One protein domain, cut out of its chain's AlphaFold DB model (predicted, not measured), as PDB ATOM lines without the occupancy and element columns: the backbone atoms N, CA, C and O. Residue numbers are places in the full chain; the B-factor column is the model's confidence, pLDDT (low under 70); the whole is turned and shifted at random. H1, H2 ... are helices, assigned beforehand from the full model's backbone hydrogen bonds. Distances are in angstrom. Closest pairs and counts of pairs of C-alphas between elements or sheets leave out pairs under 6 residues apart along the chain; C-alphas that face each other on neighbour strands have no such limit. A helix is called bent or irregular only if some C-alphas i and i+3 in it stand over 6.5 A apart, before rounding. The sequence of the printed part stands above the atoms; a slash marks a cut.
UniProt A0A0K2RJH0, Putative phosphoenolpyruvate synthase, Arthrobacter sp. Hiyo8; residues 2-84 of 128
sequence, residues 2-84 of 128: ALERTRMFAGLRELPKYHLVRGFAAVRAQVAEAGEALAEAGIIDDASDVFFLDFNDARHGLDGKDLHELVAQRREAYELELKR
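AT A GLANCE: This is residues 2 to 84 of the 128 residues of the protein "Putative phosphoenolpyruvate synthase" of Arthrobacter sp. Hiyo8 (UniProt A0A0K2RJH0). One very long helix, H1, sticks out like a handle from a small compact head; residues 2 to 27 of it stand free. The head holds the last part of H1 with the short helices H2 and H3 and most of H4, and residues 79 to 84, of which 79 to 82 belong to H4, stick out from it as a second, shorter arm. The printed part has 83 residues, with four named helices in the order H1, H2, H3, H4 and no named strand; the class is all helix. The whole is extended, with a radius of gyration of the C-alphas of 19.1 A, and only just elongated, spanning 60 by 31 by 17 A.

IN THESE COORDINATES: H1, residues 2 to 40, runs 59.0 A from C-alpha 2 at (-33.797, 19.270, -98.101) to C-alpha 40 at (-3.888, 67.252, -81.222). It has a kink of 29 degrees near residue 9 and is irregular: C-alphas 8 and 11 are 7.3 A apart. H2 is residues 47 to 52, and H3 residues 55 to 62. H4, residues 68 to 82, runs 21.0 A and ends with C-alpha 82 at (-19.656, 62.622, -104.489).

HOW THE PARTS SIT: With residues 31 to 39 alone, H1 touches H2 at a steep tilt of 59 degrees, opposite ways; their closest C-alphas, of Gly 35 and Ala 47, are 4.3 A apart. With residues 34 to 38 alone, H1 touches H3 at a shallow tilt of 24 degrees, the same way; the closest C-alphas, of Leu 38 and Leu 62, are 6.5 A apart. H4 touches H2 with residues 71 to 75 alone, closest at the C-alphas of Phe 52 and Val 71, 6.0 A. H1 and H4 are apart. Every O i to N i+4 pair is within hydrogen-bond range in H3 and H4, against 28 of 35 in H1 and 0 of 2 in H2, where 3 of 3 O i to N i+3 pairs are.

THE WHOLE: The C-alphas of Ala 2 and Gly 42, the two farthest apart, are 61.2 A apart. The printed part has no cut and no long link. No printed residue is under 70 in pLDDT.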
ATOM      1  N   ALA A   2     -34.591  18.185 -97.489       81.94
ATOM      2  CA  ALA A   2     -33.797  19.270 -98.101       81.94
ATOM      3  C   ALA A   2     -34.392  20.681 -97.886       81.94
ATOM      4  O   ALA A   2     -33.693  21.573 -97.421       81.94
ATOM      5  N   LEU A   3     -35.697  20.866 -98.125       88.75
ATOM      6  CA  LEU A   3     -36.374  22.167 -97.981       88.75
ATOM      7  C   LEU A   3     -36.344  22.721 -96.544       88.75
ATOM      8  O   LEU A   3     -36.217  23.923 -96.335       88.75
ATOM      9  N   GLU A   4     -36.450  21.838 -95.556       91.00
ATOM     10  CA  GLU A   4     -36.415  22.182 -94.133       91.00
ATOM     11  C   GLU A   4     -35.028  22.676 -93.712       91.00
ATOM     12  O   GLU A   4     -34.907  23.746 -93.121       91.00
ATOM     13  N   ARG A   5     -33.969  21.965 -94.124       86.88
ATOM     14  CA  ARG A   5     -32.580  22.393 -93.906       86.88
ATOM     15  C   ARG A   5     -32.282  23.717 -94.606       86.88
ATOM     16  O   ARG A   5     -31.671  24.592 -94.005       86.88
ATOM     17  N   THR A   6     -32.762  23.901 -95.837       90.56
ATOM     18  CA  THR A   6     -32.615  25.176 -96.550       90.56
ATOM     19  C   THR A   6     -33.279  26.321 -95.791       90.56
ATOM     20  O   THR A   6     -32.654  27.359 -95.616       90.56
ATOM     21  N   ARG A   7     -34.507  26.148 -95.285       88.06
ATOM     22  CA  ARG A   7     -35.187  27.180 -94.481       88.06
ATOM     23  C   ARG A   7     -34.455  27.471 -93.172       88.06
ATOM     24  O   ARG A   7     -34.338  28.634 -92.805       88.06
ATOM     25  N   MET A   8     -33.933  26.438 -92.511       89.81
ATOM     26  CA  MET A   8     -33.188  26.581 -91.259       89.81
ATOM     27  C   MET A   8     -31.876  27.356 -91.444       89.81
ATOM     28  O   MET A   8     -31.512  28.158 -90.591       89.81
ATOM     29  N   PHE A   9     -31.181  27.156 -92.569       91.50
ATOM     30  CA  PHE A   9     -29.864  27.755 -92.812       91.50
ATOM     31  C   PHE A   9     -29.862  28.969 -93.747       91.50
ATOM     32  O   PHE A   9     -28.834  29.633 -93.856       91.50
ATOM     33  N   ALA A  10     -30.982  29.315 -94.390       89.44
ATOM     34  CA  ALA A  10     -31.049  30.434 -95.335       89.44
ATOM     35  C   ALA A  10     -30.566  31.763 -94.728       89.44
ATOM     36  O   ALA A  10     -29.948  32.559 -95.429       89.44
ATOM     37  N   GLY A  11     -30.805  31.988 -93.430       87.44
ATOM     38  CA  GLY A  11     -30.359  33.190 -92.720       87.44
ATOM     39  C   GLY A  11     -28.847  33.265 -92.483       87.44
ATOM     40  O   GLY A  11     -28.303  34.363 -92.380       87.44
ATOM     41  N   LEU A  12     -28.140  32.128 -92.468       93.25
ATOM     42  CA  LEU A  12     -26.691  32.105 -92.242       93.25
ATOM     43  C   LEU A  12     -25.904  32.780 -93.369       93.25
ATOM     44  O   LEU A  12     -24.769  33.188 -93.145       93.25
ATOM     45  N   ARG A  13     -26.501  32.962 -94.555       93.69
ATOM     46  CA  ARG A  13     -25.854  33.654 -95.682       93.69
ATOM     47  C   ARG A  13     -25.495  35.112 -95.373       93.69
ATOM     48  O   ARG A  13     -24.570  35.648 -95.968       93.69
ATOM     49  N   GLU A  14     -26.210  35.746 -94.441       94.50
ATOM     50  CA  GLU A  14     -25.967  37.142 -94.050       94.50
ATOM     51  C   GLU A  14     -24.997  37.263 -92.867       94.50
ATOM     52  O   GLU A  14     -24.460  38.344 -92.614       94.50
ATOM     53  N   LEU A  15     -24.750  36.162 -92.147       94.88
ATOM     54  CA  LEU A  15     -23.941  36.149 -90.930       94.88
ATOM     55  C   LEU A  15     -22.488  36.612 -91.171       94.88
ATOM     56  O   LEU A  15     -22.007  37.432 -90.385       94.88
ATOM     57  N   PRO A  16     -21.794  36.202 -92.259       95.50
ATOM     58  CA  PRO A  16     -20.445  36.694 -92.538       95.50
ATOM     59  C   PRO A  16     -20.397  38.214 -92.715       95.50
ATOM     60  O   PRO A  16     -19.551  38.882 -92.124       95.50
ATOM     61  N   LYS A  17     -21.351  38.782 -93.467       94.81
ATOM     62  CA  LYS A  17     -21.449  40.232 -93.684       94.81
ATOM     63  C   LYS A  17     -21.722  40.968 -92.374       94.81
ATOM     64  O   LYS A  17     -21.115  42.002 -92.119       94.81
ATOM     65  N   TYR A  18     -22.607  40.428 -91.535       95.19
ATOM     66  CA  TYR A  18     -22.912  41.009 -90.229       95.19
ATOM     67  C   TYR A  18     -21.664  41.109 -89.342       95.19
ATOM     68  O   TYR A  18     -21.370  42.181 -88.811       95.19
ATOM     69  N   HIS A  19     -20.904  40.019 -89.207       97.19
ATOM     70  CA  HIS A  19     -19.686  40.023 -88.398       97.19
ATOM     71  C   HIS A  19     -18.599  40.930 -88.975       97.19
ATOM     72  O   HIS A  19     -17.930  41.623 -88.212       97.19
ATOM     73  N   LEU A  20     -18.467  40.984 -90.302       97.75
ATOM     74  CA  LEU A  20     -17.528  41.877 -90.974       97.75
ATOM     75  C   LEU A  20     -17.853  43.352 -90.682       97.75
ATOM     76  O   LEU A  20     -16.973  44.094 -90.254       97.75
ATOM     77  N   VAL A  21     -19.120  43.765 -90.804       97.69
ATOM     78  CA  VAL A  21     -19.549  45.139 -90.477       97.69
ATOM     79  C   VAL A  21     -19.341  45.459 -88.993       97.69
ATOM     80  O   VAL A  21     -18.881  46.548 -88.657       97.69
ATOM     81  N   ARG A  22     -19.623  44.508 -88.090       97.62
ATOM     82  CA  ARG A  22     -19.335  44.661 -86.651       97.62
ATOM     83  C   ARG A  22     -17.840  44.847 -86.384       97.62
ATOM     84  O   ARG A  22     -17.484  45.684 -85.561       97.62
ATOM     85  N   GLY A  23     -16.986  44.101 -87.082       98.00
ATOM     86  CA  GLY A  23     -15.535  44.265 -87.022       98.00
ATOM     87  C   GLY A  23     -15.094  45.641 -87.521       98.00
ATOM     88  O   GLY A  23     -14.350  46.332 -86.833       98.00
ATOM     89  N   PHE A  24     -15.618  46.091 -88.663       97.81
ATOM     90  CA  PHE A  24     -15.330  47.425 -89.196       97.81
ATOM     91  C   PHE A  24     -15.784  48.555 -88.277       97.81
ATOM     92  O   PHE A  24     -15.084  49.556 -88.189       97.81
ATOM     93  N   ALA A  25     -16.891  48.404 -87.547       98.12
ATOM     94  CA  ALA A  25     -17.297  49.397 -86.555       98.12
ATOM     95  C   ALA A  25     -16.251  49.554 -85.435       98.12
ATOM     96  O   ALA A  25     -15.939  50.678 -85.048       98.12
ATOM     97  N   ALA A  26     -15.672  48.446 -84.961       98.06
ATOM     98  CA  ALA A  26     -14.605  48.480 -83.962       98.06
ATOM     99  C   ALA A  26     -13.315  49.099 -84.525       98.06
ATOM    100  O   ALA A  26     -12.734  49.978 -83.897       98.06
ATOM    101  N   VAL A  27     -12.907  48.710 -85.740       97.62
ATOM    102  CA  VAL A  27     -11.742  49.311 -86.418       97.62
ATOM    103  C   VAL A  27     -11.946  50.812 -86.623       97.62
ATOM    104  O   VAL A  27     -11.048  51.595 -86.345       97.62
ATOM    105  N   ARG A  28     -13.142  51.233 -87.049       97.81
ATOM    106  CA  ARG A  28     -13.470  52.647 -87.257       97.81
ATOM    107  C   ARG A  28     -13.332  53.465 -85.972       97.81
ATOM    108  O   ARG A  28     -12.887  54.603 -86.054       97.81
ATOM    109  N   ALA A  29     -13.705  52.912 -84.817       97.94
ATOM    110  CA  ALA A  29     -13.523  53.589 -83.530       97.94
ATOM    111  C   ALA A  29     -12.035  53.821 -83.222       97.94
ATOM    112  O   ALA A  29     -11.650  54.927 -82.876       97.94
ATOM    113  N   GLN A  30     -11.192  52.815 -83.454       97.00
ATOM    114  CA  GLN A  30      -9.742  52.928 -83.253       97.00
ATOM    115  C   GLN A  30      -9.080  53.904 -84.235       97.00
ATOM    116  O   GLN A  30      -8.181  54.651 -83.869       97.00
ATOM    117  N   VAL A  31      -9.548  53.942 -85.485       97.81
ATOM    118  CA  VAL A  31      -9.087  54.935 -86.468       97.81
ATOM    119  C   VAL A  31      -9.487  56.353 -86.052       97.81
ATOM    120  O   VAL A  31      -8.697  57.273 -86.229       97.81
ATOM    121  N   ALA A  32     -10.674  56.539 -85.467       98.06
ATOM    122  CA  ALA A  32     -11.099  57.843 -84.962       98.06
ATOM    123  C   ALA A  32     -10.204  58.334 -83.810       98.06
ATOM    124  O   ALA A  32      -9.789  59.487 -83.832       98.06
ATOM    125  N   GLU A  33      -9.829  57.454 -82.874       97.50
ATOM    126  CA  GLU A  33      -8.871  57.773 -81.799       97.50
ATOM    127  C   GLU A  33      -7.499  58.196 -82.359       97.50
ATOM    128  O   GLU A  33      -6.898  59.160 -81.892       97.50
ATOM    129  N   ALA A  34      -7.011  57.526 -83.411       96.69
ATOM    130  CA  ALA A  34      -5.780  57.941 -84.086       96.69
ATOM    131  C   ALA A  34      -5.915  59.324 -84.750       96.69
ATOM    132  O   ALA A  34      -4.965  60.104 -84.744       96.69
ATOM    133  N   GLY A  35      -7.090  59.638 -85.300       98.19
ATOM    134  CA  GLY A  35      -7.393  60.960 -85.845       98.19
ATOM    135  C   GLY A  35      -7.347  62.062 -84.790       98.19
ATOM    136  O   GLY A  35      -6.773  63.117 -85.046       98.19
ATOM    137  N   GLU A  36      -7.874  61.806 -83.590       98.25
ATOM    138  CA  GLU A  36      -7.776  62.740 -82.460       98.25
ATOM    139  C   GLU A  36      -6.313  63.022 -82.095       98.25
ATOM    140  O   GLU A  36      -5.926  64.184 -81.990       98.25
ATOM    141  N   ALA A  37      -5.478  61.980 -81.999       97.38
ATOM    142  CA  ALA A  37      -4.054  62.134 -81.697       97.38
ATOM    143  C   ALA A  37      -3.295  62.934 -82.774       97.38
ATOM    144  O   ALA A  37      -2.448  63.768 -82.454       97.38
ATOM    145  N   LEU A  38      -3.600  62.702 -84.054       98.19
ATOM    146  CA  LEU A  38      -2.995  63.443 -85.166       98.19
ATOM    147  C   LEU A  38      -3.420  64.917 -85.178       98.19
ATOM    148  O   LEU A  38      -2.589  65.786 -85.445       98.19
ATOM    149  N   ALA A  39      -4.689  65.201 -84.874       98.12
ATOM    150  CA  ALA A  39      -5.202  66.566 -84.792       98.12
ATOM    151  C   ALA A  39      -4.624  67.319 -83.581       98.12
ATOM    152  O   ALA A  39      -4.201  68.464 -83.712       98.12
ATOM    153  N   GLU A  40      -4.522  66.670 -82.415       97.44
ATOM    154  CA  GLU A  40      -3.888  67.252 -81.222       97.44
ATOM    155  C   GLU A  40      -2.403  67.575 -81.463       97.44
ATOM    156  O   GLU A  40      -1.904  68.606 -81.008       97.44
ATOM    157  N   ALA A  41      -1.710  66.736 -82.236       96.69
ATOM    158  CA  ALA A  41      -0.332  66.971 -82.660       96.69
ATOM    159  C   ALA A  41      -0.189  68.042 -83.763       96.69
ATOM    160  O   ALA A  41       0.937  68.375 -84.135       96.69
ATOM    161  N   GLY A  42      -1.294  68.578 -84.294       97.62
ATOM    162  CA  GLY A  42      -1.288  69.568 -85.373       97.62
ATOM    163  C   GLY A  42      -0.767  69.020 -86.703       97.62
ATOM    164  O   GLY A  42      -0.169  69.766 -87.471       97.62
ATOM    165  N   ILE A  43      -0.930  67.717 -86.952       98.31
ATOM    166  CA  ILE A  43      -0.525  67.046 -88.200       98.31
ATOM    167  C   ILE A  43      -1.635  67.103 -89.264       98.31
ATOM    168  O   ILE A  43      -1.350  67.057 -90.464       98.31
ATOM    169  N   ILE A  44      -2.885  67.189 -88.810       98.19
ATOM    170  CA  ILE A  44      -4.103  67.388 -89.605       98.19
ATOM    171  C   ILE A  44      -4.990  68.432 -88.909       98.19
ATOM    172  O   ILE A  44      -4.890  68.596 -87.692       98.19
ATOM    173  N   ASP A  45      -5.873  69.094 -89.660       97.56
ATOM    174  CA  ASP A  45      -6.731  70.168 -89.137       97.56
ATOM    175  C   ASP A  45      -7.910  69.646 -88.293       97.56
ATOM    176  O   ASP A  45      -8.248  70.231 -87.261       97.56
ATOM    177  N   ASP A  46      -8.555  68.553 -88.721       98.00
ATOM    178  CA  ASP A  46      -9.706  67.944 -88.045       98.00
ATOM    179  C   ASP A  46      -9.493  66.437 -87.833       98.00
ATOM    180  O   ASP A  46      -8.992  65.731 -88.707       98.00
ATOM    181  N   ALA A  47      -9.926  65.898 -86.689       98.06
ATOM    182  CA  ALA A  47      -9.768  64.475 -86.378       98.06
ATOM    183  C   ALA A  47     -10.436  63.551 -87.417       98.06
ATOM    184  O   ALA A  47      -9.970  62.435 -87.649       98.06
ATOM    185  N   SER A  48     -11.514  63.998 -88.073       97.94
ATOM    186  CA  SER A  48     -12.189  63.242 -89.132       97.94
ATOM    187  C   SER A  48     -11.385  63.164 -90.429       97.94
ATOM    188  O   SER A  48     -11.650  62.279 -91.249       97.94
ATOM    189  N   ASP A  49     -10.357  63.999 -90.601       98.19
ATOM    190  CA  ASP A  49      -9.511  63.953 -91.787       98.19
ATOM    191  C   ASP A  49      -8.658  62.676 -91.863       98.19
ATOM    192  O   ASP A  49      -8.213  62.285 -92.945       98.19
ATOM    193  N   VAL A  50      -8.534  61.935 -90.754       98.12
ATOM    194  CA  VAL A  50      -7.939  60.590 -90.726       98.12
ATOM    195  C   VAL A  50      -8.607  59.622 -91.712       98.12
ATOM    196  O   VAL A  50      -7.962  58.701 -92.205       98.12
ATOM    197  N   PHE A  51      -9.881  59.836 -92.066       98.00
ATOM    198  CA  PHE A  51     -10.594  58.997 -93.036       98.00
ATOM    199  C   PHE A  51     -10.203  59.270 -94.497       98.00
ATOM    200  O   PHE A  51     -10.618  58.519 -95.381       98.00
ATOM    201  N   PHE A  52      -9.384  60.292 -94.758       98.25
ATOM    202  CA  PHE A  52      -8.725  60.508 -96.049       98.25
ATOM    203  C   PHE A  52      -7.314  59.905 -96.096       98.25
ATOM    204  O   PHE A  52      -6.653  59.976 -97.133       98.25
ATOM    205  N   LEU A  53      -6.838  59.301 -95.008       97.94
ATOM    206  CA  LEU A  53      -5.507  58.716 -94.896       97.94
ATOM    207  C   LEU A  53      -5.570  57.188 -94.983       97.94
ATOM    208  O   LEU A  53      -6.533  56.563 -94.536       97.94
ATOM    209  N   ASP A  54      -4.525  56.572 -95.540       97.19
ATOM    210  CA  ASP A  54      -4.308  55.139 -95.348       97.19
ATOM    211  C   ASP A  54      -3.499  54.879 -94.061       97.19
ATOM    212  O   ASP A  54      -3.013  55.801 -93.399       97.19
ATOM    213  N   PHE A  55      -3.347  53.610 -93.673       96.25
ATOM    214  CA  PHE A  55      -2.633  53.263 -92.439       96.25
ATOM    215  C   PHE A  55      -1.148  53.647 -92.454       96.25
ATOM    216  O   PHE A  55      -0.560  53.855 -91.393       96.25
ATOM    217  N   ASN A  56      -0.520  53.725 -93.627       97.38
ATOM    218  CA  ASN A  56       0.874  54.125 -93.746       97.38
ATOM    219  C   ASN A  56       1.023  55.644 -93.621       97.38
ATOM    220  O   ASN A  56       1.937  56.104 -92.942       97.38
ATOM    221  N   ASP A  57       0.111  56.409 -94.220       97.50
ATOM    222  CA  ASP A  57       0.033  57.859 -94.046       97.50
ATOM    223  C   ASP A  57      -0.169  58.218 -92.573       97.50
ATOM    224  O   ASP A  57       0.612  58.993 -92.026       97.50
ATOM    225  N   ALA A  58      -1.147  57.589 -91.908       95.38
ATOM    226  CA  ALA A  58      -1.412  57.804 -90.486       95.38
ATOM    227  C   ALA A  58      -0.188  57.471 -89.617       95.38
ATOM    228  O   ALA A  58       0.155  58.234 -88.717       95.38
ATOM    229  N   ARG A  59       0.525  56.375 -89.917       96.00
ATOM    230  CA  ARG A  59       1.775  56.030 -89.223       96.00
ATOM    231  C   ARG A  59       2.853  57.096 -89.416       96.00
ATOM    232  O   ARG A  59       3.448  57.521 -88.436       96.00
ATOM    233  N   HIS A  60       3.080  57.557 -90.646       96.94
ATOM    234  CA  HIS A  60       4.039  58.636 -90.888       96.94
ATOM    235  C   HIS A  60       3.632  59.942 -90.195       96.94
ATOM    236  O   HIS A  60       4.502  60.681 -89.744       96.94
ATOM    237  N   GLY A  61       2.332  60.224 -90.099       95.81
ATOM    238  CA  GLY A  61       1.813  61.365 -89.348       95.81
ATOM    239  C   GLY A  61       2.128  61.273 -87.855       95.81
ATOM    240  O   GLY A  61       2.594  62.246 -87.272       95.81
ATOM    241  N   LEU A  62       1.971  60.089 -87.254       92.31
ATOM    242  CA  LEU A  62       2.358  59.835 -85.859       92.31
ATOM    243  C   LEU A  62       3.874  59.968 -85.634       92.31
ATOM    244  O   LEU A  62       4.298  60.337 -84.542       92.31
ATOM    245  N   ASP A  63       4.682  59.730 -86.672       95.56
ATOM    246  CA  ASP A  63       6.128  59.992 -86.675       95.56
ATOM    247  C   ASP A  63       6.474  61.481 -86.936       95.56
ATOM    248  O   ASP A  63       7.650  61.847 -86.994       95.56
ATOM    249  N   GLY A  64       5.469  62.355 -87.088       94.06
ATOM    250  CA  GLY A  64       5.624  63.807 -87.222       94.06
ATOM    251  C   GLY A  64       5.651  64.341 -88.658       94.06
ATOM    252  O   GLY A  64       6.012  65.499 -88.871       94.06
ATOM    253  N   LYS A  65       5.304  63.529 -89.663       97.00
ATOM    254  CA  LYS A  65       5.167  64.008 -91.047       97.00
ATOM    255  C   LYS A  65       3.920  64.884 -91.179       97.00
ATOM    256  O   LYS A  65       2.832  64.425 -90.868       97.00
ATOM    257  N   ASP A  66       4.072  66.082 -91.736       96.75
ATOM    258  CA  ASP A  66       2.948  66.947 -92.113       96.75
ATOM    259  C   ASP A  66       2.069  66.293 -93.205       96.75
ATOM    260  O   ASP A  66       2.586  65.802 -94.218       96.75
ATOM    261  N   LEU A  67       0.748  66.268 -92.989       98.31
ATOM    262  CA  LEU A  67      -0.238  65.648 -93.878       98.31
ATOM    263  C   LEU A  67      -1.288  66.625 -94.437       98.31
ATOM    264  O   LEU A  67      -2.149  66.174 -95.197       98.31
ATOM    265  N   HIS A  68      -1.221  67.929 -94.145       98.31
ATOM    266  CA  HIS A  68      -2.264  68.892 -94.542       98.31
ATOM    267  C   HIS A  68      -2.518  68.907 -96.056       98.31
ATOM    268  O   HIS A  68      -3.660  68.797 -96.504       98.31
ATOM    269  N   GLU A  69      -1.457  68.982 -96.867       98.12
ATOM    270  CA  GLU A  69      -1.586  69.013 -98.333       98.12
ATOM    271  C   GLU A  69      -2.197  67.713 -98.884       98.12
ATOM    272  O   GLU A  69      -3.054  67.740 -99.770       98.12
ATOM    273  N   LEU A  70      -1.808  66.565 -98.317       98.38
ATOM    274  CA  LEU A  70      -2.320  65.257 -98.729       98.38
ATOM    275  C   LEU A  70      -3.813  65.114 -98.410       98.38
ATOM    276  O   LEU A  70      -4.585  64.646 -99.253       98.38
ATOM    277  N   VAL A  71      -4.216  65.520 -97.203       98.44
ATOM    278  CA  VAL A  71      -5.620  65.542 -96.780       98.44
ATOM    279  C   VAL A  71      -6.432  66.446 -97.701       98.44
ATOM    280  O   VAL A  71      -7.451  66.004 -98.235       98.44
ATOM    281  N   ALA A  72      -5.967  67.675 -97.948       98.12
ATOM    282  CA  ALA A  72      -6.665  68.640 -98.794       98.12
ATOM    283  C   ALA A  72      -6.908  68.090-100.209       98.12
ATOM    284  O   ALA A  72      -8.039  68.117-100.701       98.12
ATOM    285  N   GLN A  73      -5.879  67.499-100.828       98.31
ATOM    286  CA  GLN A  73      -5.987  66.889-102.155       98.31
ATOM    287  C   GLN A  73      -7.016  65.746-102.191       98.31
ATOM    288  O   GLN A  73      -7.822  65.641-103.120       98.31
ATOM    289  N   ARG A  74      -7.000  64.862-101.188       98.38
ATOM    290  CA  ARG A  74      -7.906  63.704-101.148       98.38
ATOM    291  C   ARG A  74      -9.342  64.097-100.807       98.38
ATOM    292  O   ARG A  74     -10.270  63.486-101.340       98.38
ATOM    293  N   ARG A  75      -9.536  65.136 -99.993       97.38
ATOM    294  CA  ARG A  75     -10.851  65.729 -99.726       97.38
ATOM    295  C   ARG A  75     -11.454  66.324-100.998       97.38
ATOM    296  O   ARG A  75     -12.604  66.022-101.309       97.38
ATOM    297  N   GLU A  76     -10.678  67.077-101.776       97.50
ATOM    298  CA  GLU A  76     -11.138  67.612-103.065       97.50
ATOM    299  C   GLU A  76     -11.549  66.483-104.028       97.50
ATOM    300  O   GLU A  76     -12.643  66.509-104.599       97.50
ATOM    301  N   ALA A  77     -10.718  65.442-104.160       97.12
ATOM    302  CA  ALA A  77     -11.035  64.281-104.993       97.12
ATOM    303  C   ALA A  77     -12.324  63.569-104.541       97.12
ATOM    304  O   ALA A  77     -13.152  63.186-105.371       97.12
ATOM    305  N   TYR A  78     -12.527  63.429-103.229       96.75
ATOM    306  CA  TYR A  78     -13.744  62.854-102.662       96.75
ATOM    307  C   TYR A  78     -14.988  63.703-102.959       96.75
ATOM    308  O   TYR A  78     -16.022  63.168-103.361       96.75
ATOM    309  N   GLU A  79     -14.900  65.028-102.829       96.38
ATOM    310  CA  GLU A  79     -16.006  65.933-103.157       96.38
ATOM    311  C   GLU A  79     -16.378  65.903-104.644       96.38
ATOM    312  O   GLU A  79     -17.554  66.049-104.995       96.38
ATOM    313  N   LEU A  80     -15.395  65.716-105.529       95.75
ATOM    314  CA  LEU A  80     -15.636  65.502-106.954       95.75
ATOM    315  C   LEU A  80     -16.345  64.166-107.203       95.75
ATOM    316  O   LEU A  80     -17.317  64.128-107.963       95.75
ATOM    317  N   GLU A  81     -15.924  63.095-106.528       94.62
ATOM    318  CA  GLU A  81     -16.557  61.777-106.643       94.62
ATOM    319  C   GLU A  81     -18.002  61.784-106.122       94.62
ATOM    320  O   GLU A  81     -18.890  61.241-106.774       94.62
ATOM    321  N   LEU A  82     -18.291  62.479-105.017       95.31
ATOM    322  CA  LEU A  82     -19.656  62.622-104.489       95.31
ATOM    323  C   LEU A  82     -20.628  63.299-105.469       95.31
ATOM    324  O   LEU A  82     -21.842  63.092-105.389       95.31
ATOM    325  N   LYS A  83     -20.119  64.114-106.398       95.31
ATOM    326  CA  LYS A  83     -20.925  64.780-107.434       95.31
ATOM    327  C   LYS A  83     -21.198  63.870-108.638       95.31
ATOM    328  O   LYS A  83     -21.993  64.241-109.511       95.31
ATOM    329  N   ARG A  84     -20.575  62.687-108.711       91.44
ATOM    330  CA  ARG A  84     -20.740  61.733-109.814       91.44
ATOM    331  C   ARG A  84     -22.174  61.193-109.848       91.44
ATOM    332  O   ARG A  84     -22.694  60.668-108.872       91.44
TER     333      ARG A  84